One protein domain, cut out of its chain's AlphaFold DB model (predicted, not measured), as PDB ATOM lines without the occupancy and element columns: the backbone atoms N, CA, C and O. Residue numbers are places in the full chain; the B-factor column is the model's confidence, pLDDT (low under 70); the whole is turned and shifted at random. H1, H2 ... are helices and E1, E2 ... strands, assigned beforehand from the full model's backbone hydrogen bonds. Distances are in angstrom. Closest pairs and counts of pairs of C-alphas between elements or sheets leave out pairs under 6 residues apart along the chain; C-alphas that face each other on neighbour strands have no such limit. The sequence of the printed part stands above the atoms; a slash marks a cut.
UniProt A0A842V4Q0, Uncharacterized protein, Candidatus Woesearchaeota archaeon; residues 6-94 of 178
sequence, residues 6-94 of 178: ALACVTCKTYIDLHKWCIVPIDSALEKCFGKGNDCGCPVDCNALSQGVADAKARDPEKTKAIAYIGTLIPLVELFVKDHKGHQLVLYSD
ATOM      1  N   ALA A   6      15.589  28.634  33.606       90.88
ATOM      2  CA  ALA A   6      15.311  29.400  32.399       90.88
ATOM      3  C   ALA A   6      15.992  28.756  31.187       90.88
ATOM      4  O   ALA A   6      17.155  28.364  31.254       90.88
ATOM      5  N   LEU A   7      15.286  28.655  30.061       92.56
ATOM      6  CA  LEU A   7      15.863  28.201  28.794       92.56
ATOM      7  C   LEU A   7      16.198  29.411  27.931       92.56
ATOM      8  O   LEU A   7      15.323  30.194  27.577       92.56
ATOM      9  N   ALA A   8      17.460  29.531  27.550       93.75
ATOM     10  CA  ALA A   8      17.993  30.673  26.837       93.75
ATOM     11  C   ALA A   8      18.585  30.276  25.485       93.75
ATOM     12  O   ALA A   8      19.206  29.227  25.338       93.75
ATOM     13  N   CYS A   9      18.454  31.163  24.507       94.56
ATOM     14  CA  CYS A   9      19.195  31.141  23.261       94.56
ATOM     15  C   CYS A   9      20.288  32.210  23.327       94.56
ATOM     16  O   CYS A   9      20.008  33.410  23.284       94.56
ATOM     17  N   VAL A  10      21.547  31.778  23.394       93.00
ATOM     18  CA  VAL A  10      22.702  32.687  23.481       93.00
ATOM     19  C   VAL A  10      22.902  33.449  22.171       93.00
ATOM     20  O   VAL A  10      23.272  34.620  22.194       93.00
ATOM     21  N   THR A  11      22.601  32.810  21.037       93.88
ATOM     22  CA  THR A  11      22.702  33.417  19.701       93.88
ATOM     23  C   THR A  11      21.734  34.586  19.533       93.88
ATOM     24  O   THR A  11      22.111  35.628  19.011       93.88
ATOM     25  N   CYS A  12      20.489  34.431  19.990       94.50
ATOM     26  CA  CYS A  12      19.454  35.456  19.840       94.50
ATOM     27  C   CYS A  12      19.358  36.407  21.032       94.50
ATOM     28  O   CYS A  12      18.628  37.394  20.934       94.50
ATOM     29  N   LYS A  13      20.051  36.110  22.140       94.56
ATOM     30  CA  LYS A  13      19.917  36.808  23.426       94.56
ATOM     31  C   LYS A  13      18.458  36.837  23.891       94.56
ATOM     32  O   LYS A  13      17.907  37.873  24.247       94.56
ATOM     33  N   THR A  14      17.799  35.685  23.835       93.88
ATOM     34  CA  THR A  14      16.398  35.508  24.242       93.88
ATOM     35  C   THR A  14      16.286  34.387  25.263       93.88
ATOM     36  O   THR A  14      17.077  33.449  25.218       93.88
ATOM     37  N   TYR A  15      15.313  34.441  26.170       93.44
ATOM     38  CA  TYR A  15      15.058  33.339  27.105       93.44
ATOM     39  C   TYR A  15      13.582  33.192  27.460       93.44
ATOM     40  O   TYR A  15      12.814  34.137  27.321       93.44
ATOM     41  N   ILE A  16      13.197  32.007  27.922       91.56
ATOM     42  CA  ILE A  16      11.907  31.721  28.552       91.56
ATOM     43  C   ILE A  16      12.153  31.269  29.991       91.56
ATOM     44  O   ILE A  16      13.069  30.490  30.257       91.56
ATOM     45  N   ASP A  17      11.329  31.752  30.913       89.69
ATOM     46  CA  ASP A  17      11.345  31.308  32.307       89.69
ATOM     47  C   ASP A  17      10.511  30.025  32.432       89.69
ATOM     48  O   ASP A  17       9.342  29.998  32.039       89.69
ATOM     49  N   LEU A  18      11.139  28.957  32.924       89.00
ATOM     50  CA  LEU A  18      10.541  27.639  33.145       89.00
ATOM     51  C   LEU A  18      10.079  27.443  34.598       89.00
ATOM     52  O   LEU A  18       9.507  26.396  34.921       89.00
ATOM     53  N   HIS A  19      10.305  28.424  35.475       86.75
ATOM     54  CA  HIS A  19      10.040  28.361  36.906       86.75
ATOM     55  C   HIS A  19      10.662  27.074  37.481       86.75
ATOM     56  O   HIS A  19      11.796  26.727  37.160       86.75
ATOM     57  N   LYS A  20       9.924  26.274  38.254       85.75
ATOM     58  CA  LYS A  20      10.441  25.026  38.849       85.75
ATOM     59  C   LYS A  20      10.562  23.838  37.875       85.75
ATOM     60  O   LYS A  20      10.802  22.716  38.330       85.75
ATOM     61  N   TRP A  21      10.382  24.022  36.561       87.56
ATOM     62  CA  TRP A  21      10.484  22.926  35.590       87.56
ATOM     63  C   TRP A  21      11.908  22.753  35.052       87.56
ATOM     64  O   TRP A  21      12.325  23.394  34.090       87.56
ATOM     65  N   CYS A  22      12.635  21.791  35.625       88.12
ATOM     66  CA  CYS A  22      13.849  21.263  35.007       88.12
ATOM     67  C   CYS A  22      13.456  20.353  33.832       88.12
ATOM     68  O   CYS A  22      13.029  19.213  34.033       88.12
ATOM     69  N   ILE A  23      13.529  20.882  32.612       87.75
ATOM     70  CA  ILE A  23      13.073  20.177  31.405       87.75
ATOM     71  C   ILE A  23      13.979  19.007  31.000       87.75
ATOM     72  O   ILE A  23      13.512  18.060  30.375       87.75
ATOM     73  N   VAL A  24      15.253  19.040  31.380       85.81
ATOM     74  CA  VAL A  24      16.207  17.950  31.135       85.81
ATOM     75  C   VAL A  24      16.531  17.219  32.444       85.81
ATOM     76  O   VAL A  24      16.489  17.838  33.508       85.81
ATOM     77  N   PRO A  25      16.872  15.918  32.413       74.56
ATOM     78  CA  PRO A  25      17.236  15.178  33.616       74.56
ATOM     79  C   PRO A  25      18.425  15.801  34.357       74.56
ATOM     80  O   PRO A  25      19.468  16.099  33.765       74.56
ATOM     81  N   ILE A  26      18.266  15.931  35.674       64.38
ATOM     82  CA  ILE A  26      19.215  16.557  36.600       64.38
ATOM     83  C   ILE A  26      20.623  15.963  36.471       64.38
ATOM     84  O   ILE A  26      21.578  16.720  36.325       64.38
ATOM     85  N   ASP A  27      20.755  14.640  36.391       60.91
ATOM     86  CA  ASP A  27      22.056  13.955  36.325       60.91
ATOM     87  C   ASP A  27      22.884  14.345  35.083       60.91
ATOM     88  O   ASP A  27      24.107  14.256  35.079       60.91
ATOM     89  N   SER A  28      22.235  14.844  34.025       55.59
ATOM     90  CA  SER A  28      22.906  15.294  32.799       55.59
ATOM     91  C   SER A  28      23.270  16.785  32.788       55.59
ATOM     92  O   SER A  28      24.240  17.170  32.125       55.59
ATOM     93  N   ALA A  29      22.522  17.616  33.521       53.62
ATOM     94  CA  ALA A  29      22.619  19.077  33.467       53.62
ATOM     95  C   ALA A  29      23.283  19.697  34.701       53.62
ATOM     96  O   ALA A  29      24.009  20.683  34.595       53.62
ATOM     97  N   LEU A  30      23.069  19.098  35.869       55.31
ATOM     98  CA  LEU A  30      23.503  19.641  37.146       55.31
ATOM     99  C   LEU A  30      24.975  19.319  37.445       55.31
ATOM    100  O   LEU A  30      25.715  20.230  37.807       55.31
ATOM    101  N   GLU A  31      25.461  18.096  37.201       58.28
ATOM    102  CA  GLU A  31      26.878  17.752  37.451       58.28
ATOM    103  C   GLU A  31      27.864  18.589  36.618       58.28
ATOM    104  O   GLU A  31      28.960  18.913  37.077       58.28
ATOM    105  N   LYS A  32      27.474  18.992  35.402       52.78
ATOM    106  CA  LYS A  32      28.312  19.822  34.522       52.78
ATOM    107  C   LYS A  32      28.284  21.309  34.881       52.78
ATOM    108  O   LYS A  32      29.249  22.004  34.566       52.78
ATOM    109  N   CYS A  33      27.227  21.778  35.547       52.19
ATOM    110  CA  CYS A  33      27.106  23.162  36.009       52.19
ATOM    111  C   CYS A  33      27.703  23.343  37.413       52.19
ATOM    112  O   CYS A  33      28.547  24.207  37.610       52.19
ATOM    113  N   PHE A  34      27.395  22.461  38.370       51.94
ATOM    114  CA  PHE A  34      27.795  22.610  39.781       51.94
ATOM    115  C   PHE A  34      29.303  22.532  40.067       51.94
ATOM    116  O   PHE A  34      29.723  22.826  41.184       51.94
ATOM    117  N   GLY A  35      30.131  22.168  39.084       47.78
ATOM    118  CA  GLY A  35      31.578  22.034  39.259       47.78
ATOM    119  C   GLY A  35      32.432  23.251  38.877       47.78
ATOM    120  O   GLY A  35      33.627  23.234  39.171       47.78
ATOM    121  N   LYS A  36      31.903  24.276  38.182       45.28
ATOM    122  CA  LYS A  36      32.746  25.326  37.559       45.28
ATOM    123  C   LYS A  36      32.157  26.744  37.625       45.28
ATOM    124  O   LYS A  36      31.696  27.275  36.621       45.28
ATOM    125  N   GLY A  37      32.328  27.405  38.772       49.88
ATOM    126  CA  GLY A  37      32.153  28.859  38.923       49.88
ATOM    127  C   GLY A  37      30.700  29.353  38.889       49.88
ATOM    128  O   GLY A  37      29.779  28.597  38.630       49.88
ATOM    129  N   ASN A  38      30.490  30.639  39.179       49.69
ATOM    130  CA  ASN A  38      29.162  31.226  39.436       49.69
ATOM    131  C   ASN A  38      28.325  31.560  38.175       49.69
ATOM    132  O   ASN A  38      27.241  32.128  38.308       49.69
ATOM    133  N   ASP A  39      28.817  31.220  36.977       55.12
ATOM    134  CA  ASP A  39      28.331  31.736  35.681       55.12
ATOM    135  C   ASP A  39      27.941  30.622  34.683       55.12
ATOM    136  O   ASP A  39      27.929  30.815  33.467       55.12
ATOM    137  N   CYS A  40      27.669  29.414  35.168       66.44
ATOM    138  CA  CYS A  40      27.504  28.232  34.325       66.44
ATOM    139  C   CYS A  40      26.028  27.898  34.056       66.44
ATOM    140  O   CYS A  40      25.324  27.371  34.915       66.44
ATOM    141  N   GLY A  41      25.580  28.144  32.823       77.06
ATOM    142  CA  GLY A  41      24.416  27.466  32.253       77.06
ATOM    143  C   GLY A  41      24.813  26.143  31.583       77.06
ATOM    144  O   GLY A  41      25.952  25.975  31.141       77.06
ATOM    145  N   CYS A  42      23.873  25.205  31.472       83.50
ATOM    146  CA  CYS A  42      24.070  23.923  30.801       83.50
ATOM    147  C   CYS A  42      23.723  24.039  29.315       83.50
ATOM    148  O   CYS A  42      22.552  24.257  29.002       83.50
ATOM    149  N   PRO A  43      24.662  23.835  28.374       87.38
ATOM    150  CA  PRO A  43      24.298  23.652  26.977       87.38
ATOM    151  C   PRO A  43      23.309  22.493  26.835       87.38
ATOM    152  O   PRO A  43      23.509  21.426  27.419       87.38
ATOM    153  N   VAL A  44      22.250  22.709  26.065       88.44
ATOM    154  CA  VAL A  44      21.206  21.713  25.800       88.44
ATOM    155  C   VAL A  44      20.953  21.638  24.303       88.44
ATOM    156  O   VAL A  44      20.984  22.649  23.603       88.44
ATOM    157  N   ASP A  45      20.712  20.434  23.796       87.06
ATOM    158  CA  ASP A  45      20.323  20.239  22.404       87.06
ATOM    159  C   ASP A  45      18.795  20.125  22.258       87.06
ATOM    160  O   ASP A  45      18.056  19.853  23.209       87.06
ATOM    161  N   CYS A  46      18.304  20.346  21.036       87.62
ATOM    162  CA  CYS A  46      16.873  20.303  20.739       87.62
ATOM    163  C   CYS A  46      16.245  18.918  20.973       87.62
ATOM    164  O   CYS A  46      15.041  18.848  21.224       87.62
ATOM    165  N   ASN A  47      17.017  17.827  20.893       88.00
ATOM    166  CA  ASN A  47      16.495  16.476  21.107       88.00
ATOM    167  C   ASN A  47      16.222  16.242  22.595       88.00
ATOM    168  O   ASN A  47      15.140  15.774  22.939       88.00
ATOM    169  N   ALA A  48      17.149  16.637  23.473       88.94
ATOM    170  CA  ALA A  48      16.973  16.572  24.920       88.94
ATOM    171  C   ALA A  48      15.764  17.406  25.377       88.94
ATOM    172  O   ALA A  48      14.955  16.940  26.179       88.94
ATOM    173  N   LEU A  49      15.588  18.605  24.812       91.12
ATOM    174  CA  LEU A  49      14.426  19.454  25.097       91.12
ATOM    175  C   LEU A  49      13.118  18.826  24.598       91.12
ATOM    176  O   LEU A  49      12.127  18.820  25.325       91.12
ATOM    177  N   SER A  50      13.117  18.254  23.390       91.12
ATOM    178  CA  SER A  50      11.940  17.573  22.831       91.12
ATOM    179  C   SER A  50      11.543  16.354  23.663       91.12
ATOM    180  O   SER A  50      10.357  16.132  23.902       91.12
ATOM    181  N   GLN A  51      12.527  15.594  24.152       90.56
ATOM    182  CA  GLN A  51      12.285  14.479  25.062       90.56
ATOM    183  C   GLN A  51      11.701  14.968  26.391       90.56
ATOM    184  O   GLN A  51      10.701  14.424  26.845       90.56
ATOM    185  N   GLY A  52      12.241  16.048  26.964       90.06
ATOM    186  CA  GLY A  52      11.699  16.665  28.176       90.06
ATOM    187  C   GLY A  52      10.240  17.111  28.038       90.06
ATOM    188  O   GLY A  52       9.430  16.903  28.945       90.06
ATOM    189  N   VAL A  53       9.867  17.667  26.878       91.00
ATOM    190  CA  VAL A  53       8.466  17.982  26.551       91.00
ATOM    191  C   VAL A  53       7.615  16.710  26.470       91.00
ATOM    192  O   VAL A  53       6.514  16.681  27.022       91.00
ATOM    193  N   ALA A  54       8.094  15.665  25.791       90.56
ATOM    194  CA  ALA A  54       7.371  14.399  25.663       90.56
ATOM    195  C   ALA A  54       7.138  13.740  27.032       90.56
ATOM    196  O   ALA A  54       6.017  13.330  27.338       90.56
ATOM    197  N   ASP A  55       8.161  13.732  27.886       88.75
ATOM    198  CA  ASP A  55       8.095  13.216  29.252       88.75
ATOM    199  C   ASP A  55       7.102  14.013  30.103       88.75
ATOM    200  O   ASP A  55       6.371  13.437  30.906       88.75
ATOM    201  N   ALA A  56       7.042  15.337  29.925       87.38
ATOM    202  CA  ALA A  56       6.064  16.182  30.602       87.38
ATOM    203  C   ALA A  56       4.627  15.900  30.131       87.38
ATOM    204  O   ALA A  56       3.730  15.803  30.966       87.38
ATOM    205  N   LYS A  57       4.408  15.705  28.821       86.88
ATOM    206  CA  LYS A  57       3.095  15.354  28.240       86.88
ATOM    207  C   LYS A  57       2.604  13.969  28.666       86.88
ATOM    208  O   LYS A  57       1.400  13.758  28.765       86.88
ATOM    209  N   ALA A  58       3.519  13.030  28.905       86.19
ATOM    210  CA  ALA A  58       3.194  11.670  29.329       86.19
ATOM    211  C   ALA A  58       2.797  11.565  30.816       86.19
ATOM    212  O   ALA A  58       2.299  10.522  31.243       86.19
ATOM    213  N   ARG A  59       3.022  12.612  31.622       80.31
ATOM    214  CA  ARG A  59       2.645  12.636  33.042       80.31
ATOM    215  C   ARG A  59       1.156  12.935  33.205       80.31
ATOM    216  O   ARG A  59       0.621  13.839  32.577       80.31
ATOM    217  N   ASP A  60       0.516  12.190  34.099       63.38
ATOM    218  CA  ASP A  60      -0.906  12.311  34.424       63.38
ATOM    219  C   ASP A  60      -1.205  13.621  35.193       63.38
ATOM    220  O   ASP A  60      -0.758  13.750  36.341       63.38
ATOM    221  N   PRO A  61      -1.958  14.578  34.607       60.91
ATOM    222  CA  PRO A  61      -2.251  15.866  35.233       60.91
ATOM    223  C   PRO A  61      -3.015  15.762  36.558       60.91
ATOM    224  O   PRO A  61      -2.900  16.668  37.386       60.91
ATOM    225  N   GLU A  62      -3.747  14.670  36.808       57.66
ATOM    226  CA  GLU A  62      -4.518  14.496  38.046       57.66
ATOM    227  C   GLU A  62      -3.637  14.199  39.268       57.66
ATOM    228  O   GLU A  62      -4.051  14.411  40.410       57.66
ATOM    229  N   LYS A  63      -2.390  13.758  39.059       55.44
ATOM    230  CA  LYS A  63      -1.506  13.311  40.146       55.44
ATOM    231  C   LYS A  63      -0.592  14.392  40.704       55.44
ATOM    232  O   LYS A  63       0.128  14.131  41.670       55.44
ATOM    233  N   THR A  64      -0.558  15.604  40.146       55.03
ATOM    234  CA  THR A  64       0.320  16.657  40.687       55.03
ATOM    235  C   THR A  64      -0.134  18.065  40.293       55.03
ATOM    236  O   THR A  64      -0.081  18.434  39.127       55.03
ATOM    237  N   LYS A  65      -0.462  18.925  41.274       55.84
ATOM    238  CA  LYS A  65      -0.720  20.373  41.058       55.84
ATOM    239  C   LYS A  65       0.420  21.095  40.315       55.84
ATOM    240  O   LYS A  65       0.183  22.109  39.668       55.84
ATOM    241  N   ALA A  66       1.638  20.554  40.377       59.34
ATOM    242  CA  ALA A  66       2.794  21.020  39.616       59.34
ATOM    243  C   ALA A  66       2.621  20.914  38.083       59.34
ATOM    244  O   ALA A  66       3.349  21.572  37.354       59.34
ATOM    245  N   ILE A  67       1.664  20.128  37.579       64.38
ATOM    246  CA  ILE A  67       1.493  19.887  36.137       64.38
ATOM    247  C   ILE A  67       0.751  21.036  35.440       64.38
ATOM    248  O   ILE A  67       0.990  21.280  34.261       64.38
ATOM    249  N   ALA A  68      -0.082  21.803  36.151       72.44
ATOM    250  CA  ALA A  68      -0.899  22.845  35.524       72.44
ATOM    251  C   ALA A  68      -0.055  23.944  34.843       72.44
ATOM    252  O   ALA A  68      -0.321  24.288  33.693       72.44
ATOM    253  N   TYR A  69       0.995  24.448  35.509       79.38
ATOM    254  CA  TYR A  69       1.875  25.472  34.921       79.38
ATOM    255  C   TYR A  69       2.862  24.883  33.895       79.38
ATOM    256  O   TYR A  69       3.244  25.550  32.934       79.38
ATOM    257  N   ILE A  70       3.252  23.611  34.045       86.12
ATOM    258  CA  ILE A  70       4.057  22.917  33.029       86.12
ATOM    259  C   ILE A  70       3.245  22.788  31.734       86.12
ATOM    260  O   ILE A  70       3.768  23.037  30.652       86.12
ATOM    261  N   GLY A  71       1.941  22.511  31.843       84.69
ATOM    262  CA  GLY A  71       1.011  22.502  30.713       84.69
ATOM    263  C   GLY A  71       1.026  23.799  29.901       84.69
ATOM    264  O   GLY A  71       0.993  23.753  28.673       84.69
ATOM    265  N   THR A  72       1.147  24.954  30.561       84.94
ATOM    266  CA  THR A  72       1.252  26.259  29.888       84.94
ATOM    267  C   THR A  72       2.649  26.550  29.331       84.94
ATOM    268  O   THR A  72       2.769  27.301  28.366       84.94
ATOM    269  N   LEU A  73       3.698  25.941  29.894       88.69
ATOM    270  CA  LEU A  73       5.082  26.075  29.424       88.69
ATOM    271  C   LEU A  73       5.384  25.217  28.196       88.69
ATOM    272  O   LEU A  73       6.140  25.646  27.330       88.69
ATOM    273  N   ILE A  74       4.790  24.028  28.097       90.69
ATOM    274  CA  ILE A  74       4.982  23.095  26.977       90.69
ATOM    275  C   ILE A  74       4.889  23.782  25.600       90.69
ATOM    276  O   ILE A  74       5.868  23.709  24.855       90.69
ATOM    277  N   PRO A  75       3.792  24.483  25.239       90.25
ATOM    278  CA  PRO A  75       3.695  25.106  23.919       90.25
ATOM    279  C   PRO A  75       4.717  26.234  23.718       90.25
ATOM    280  O   PRO A  75       5.158  26.464  22.592       90.25
ATOM    281  N   LEU A  76       5.119  26.921  24.795       90.19
ATOM    282  CA  LEU A  76       6.140  27.970  24.742       90.19
ATOM    283  C   LEU A  76       7.520  27.377  24.453       90.19
ATOM    284  O   LEU A  76       8.227  27.886  23.588       90.19
ATOM    285  N   VAL A  77       7.878  26.275  25.114       92.75
ATOM    286  CA  VAL A  77       9.128  25.552  24.852       92.75
ATOM    287  C   VAL A  77       9.149  24.998  23.432       92.75
ATOM    288  O   VAL A  77      10.151  25.154  22.742       92.75
ATOM    289  N   GLU A  78       8.065  24.367  22.972       93.25
ATOM    290  CA  GLU A  78       8.003  23.799  21.619       93.25
ATOM    291  C   GLU A  78       8.225  24.871  20.547       93.25
ATOM    292  O   GLU A  78       9.005  24.666  19.614       93.25
ATOM    293  N   LEU A  79       7.589  26.038  20.707       92.50
ATOM    294  CA  LEU A  79       7.801  27.175  19.817       92.50
ATOM    295  C   LEU A  79       9.232  27.714  19.926       92.50
ATOM    296  O   LEU A  79       9.890  27.910  18.907       92.50
ATOM    297  N   PHE A  80       9.745  27.884  21.146       93.25
ATOM    298  CA  PHE A  80      11.099  28.376  21.376       93.25
ATOM    299  C   PHE A  80      12.150  27.464  20.729       93.25
ATOM    300  O   PHE A  80      13.027  27.944  20.020       93.25
ATOM    301  N   VAL A  81      12.051  26.145  20.896       93.25
ATOM    302  CA  VAL A  81      12.984  25.184  20.283       93.25
ATOM    303  C   VAL A  81      12.882  25.206  18.758       93.25
ATOM    304  O   VAL A  81      13.904  25.138  18.074       93.25
ATOM    305  N   LYS A  82      11.667  25.333  18.215       93.56
ATOM    306  CA  LYS A  82      11.435  25.422  16.770       93.56
ATOM    307  C   LYS A  82      12.071  26.678  16.163       93.56
ATOM    308  O   LYS A  82      12.763  26.564  15.153       93.56
ATOM    309  N   ASP A  83      11.854  27.837  16.777       93.12
ATOM    310  CA  ASP A  83      12.327  29.136  16.275       93.12
ATOM    311  C   ASP A  83      13.849  29.298  16.403       93.12
ATOM    312  O   ASP A  83      14.461  30.073  15.671       93.12
ATOM    313  N   HIS A  84      14.478  28.534  17.299       93.62
ATOM    314  CA  HIS A  84      15.916  28.585  17.562       93.62
ATOM    315  C   HIS A  84      16.653  27.324  17.080       93.62
ATOM    316  O   HIS A  84      17.704  26.954  17.613       93.62
ATOM    317  N   LYS A  85      16.119  26.642  16.059       91.19
ATOM    318  CA  LYS A  85      16.760  25.463  15.466       91.19
ATOM    319  C   LYS A  85      18.148  25.817  14.921       91.19
ATOM    320  O   LYS A  85      18.279  26.643  14.024       91.19
ATOM    321  N   GLY A  86      19.175  25.134  15.426       91.12
ATOM    322  CA  GLY A  86      20.573  25.368  15.043       91.12
ATOM    323  C   GLY A  86      21.266  26.496  15.815       91.12
ATOM    324  O   GLY A  86      22.431  26.775  15.546       91.12
ATOM    325  N   HIS A  87      20.589  27.128  16.776       94.69
ATOM    326  CA  HIS A  87      21.203  28.092  17.687       94.69
ATOM    327  C   HIS A  87      21.782  27.419  18.934       94.69
ATOM    328  O   HIS A  87      21.481  26.266  19.249       94.69
ATOM    329  N   GLN A  88      22.601  28.166  19.676       92.75
ATOM    330  CA  GLN A  88      23.135  27.713  20.955       92.75
ATOM    331  C   GLN A  88      22.092  27.895  22.065       92.75
ATOM    332  O   GLN A  88      21.861  29.017  22.529       92.75
ATOM    333  N   LEU A  89      21.493  26.784  22.500       92.75
ATOM    334  CA  LEU A  89      20.548  26.737  23.615       92.75
ATOM    335  C   LEU A  89      21.253  26.363  24.923       92.75
ATOM    336  O   LEU A  89      22.117  25.484  24.956       92.75
ATOM    337  N   VAL A  90      20.887  27.049  26.003       90.94
ATOM    338  CA  VAL A  90      21.479  26.887  27.333       90.94
ATOM    339  C   VAL A  90      20.378  26.936  28.388       90.94
ATOM    340  O   VAL A  90      19.549  27.841  28.377       90.94
ATOM    341  N   LEU A  91      20.376  25.974  29.303       89.69
ATOM    342  CA  LEU A  91      19.523  25.960  30.482       89.69
ATOM    343  C   LEU A  91      20.257  26.617  31.657       89.69
ATOM    344  O   LEU A  91      21.335  26.166  32.042       89.69
ATOM    345  N   TYR A  92      19.670  27.656  32.231       87.69
ATOM    346  CA  TYR A  92      20.143  28.333  33.436       87.69
ATOM    347  C   TYR A  92      19.298  27.934  34.644       87.69
ATOM    348  O   TYR A  92      18.150  27.515  34.488       87.69
ATOM    349  N   SER A  93      19.872  28.079  35.837       84.19
ATOM    350  CA  SER A  93      19.141  28.010  37.102       84.19
ATOM    351  C   SER A  93      19.406  29.249  37.951       84.19
ATOM    352  O   SER A  93      20.528  29.755  37.924       84.19
ATOM    353  N   ASP A  94      18.435  29.643  38.772       76.50
ATOM    354  CA  ASP A  94      18.510  30.784  39.708       76.50
ATOM    355  C   ASP A  94      19.629  30.688  40.758       76.50
ATOM    356  O   ASP A  94      19.999  31.676  41.389       76.50
TER     357      ASP A  94
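This is residues 6 to 94 of the 178 residues of an uncharacterized protein of Candidatus Woesearchaeota archaeon (UniProt A0A842V4Q0). A small twisted sheet of four strands has H3 of a helical hairpin laid over E2 and E1 on one face, while H2, the hairpin's other helix, runs back beside H3. The short H1 sits by the opposite edge, next to E3. The 89 printed residues include three named helices and four named strands in the order E1 E2 H1 E3 H2 H3 E4; the sheet runs E2 E1 E4 E3, all antiparallel, and the class is mixed. The whole is compact, with a radius of gyration of the C-alphas of 13.0 A and spans of 39 by 28 by 20 A.

Start at E1, residues 6 to 9; with E2, residues 14 to 19, it forms an antiparallel hairpin, where N 7 and O 16 are 2.9 A apart. On the other side of E1 look for E4, residues 89 to 93, with N 8 and O 90 at 2.8 A; E4 also pairs with E3, residues 42 to 44, where N 42 and O 91 are 2.8 A apart. H1, residues 26 to 33, and H3, residues 67 to 83, are on the same face, making two layers, helices on one face of a sheet. H1 has a height over the sheet of 5.5 A and is over none of the strands; its closest C-alphas to E3 are Ala 29 and Cys 42, 5.7 A. H3, at a height of 9.5 A, runs along the strands, at 4 degrees to E1 on the local plane. H2, residues 46 to 57, touches H3 at Val 53 and Ile 74, the closest C-alphas, 6.2 A, at a shallow tilt of 25 degrees, opposite ways. Every O i to N i+4 pair is within hydrogen-bond range in H2, against 10 of 13 in H3 and 1 of 4 in H1, which has 2 of 5 O i to N i+3 pairs within range.

Find C-alpha 6 at (15.311, 29.400, 32.399), where E1 begins. E2 is 15.9 A long, H2 16.4 A, and H3 24.4 A with a kink of 28 degrees near residue 74. E4, 13.6 A, ends at C-alpha 93, (19.141, 28.010, 37.102).

The C-alphas farthest apart are those of Gly 37 and Glu 62, 39.4 A. The printed part has no cut and no long link. Look for pLDDT under 70 at residues 26 to 40 and 60 to 67.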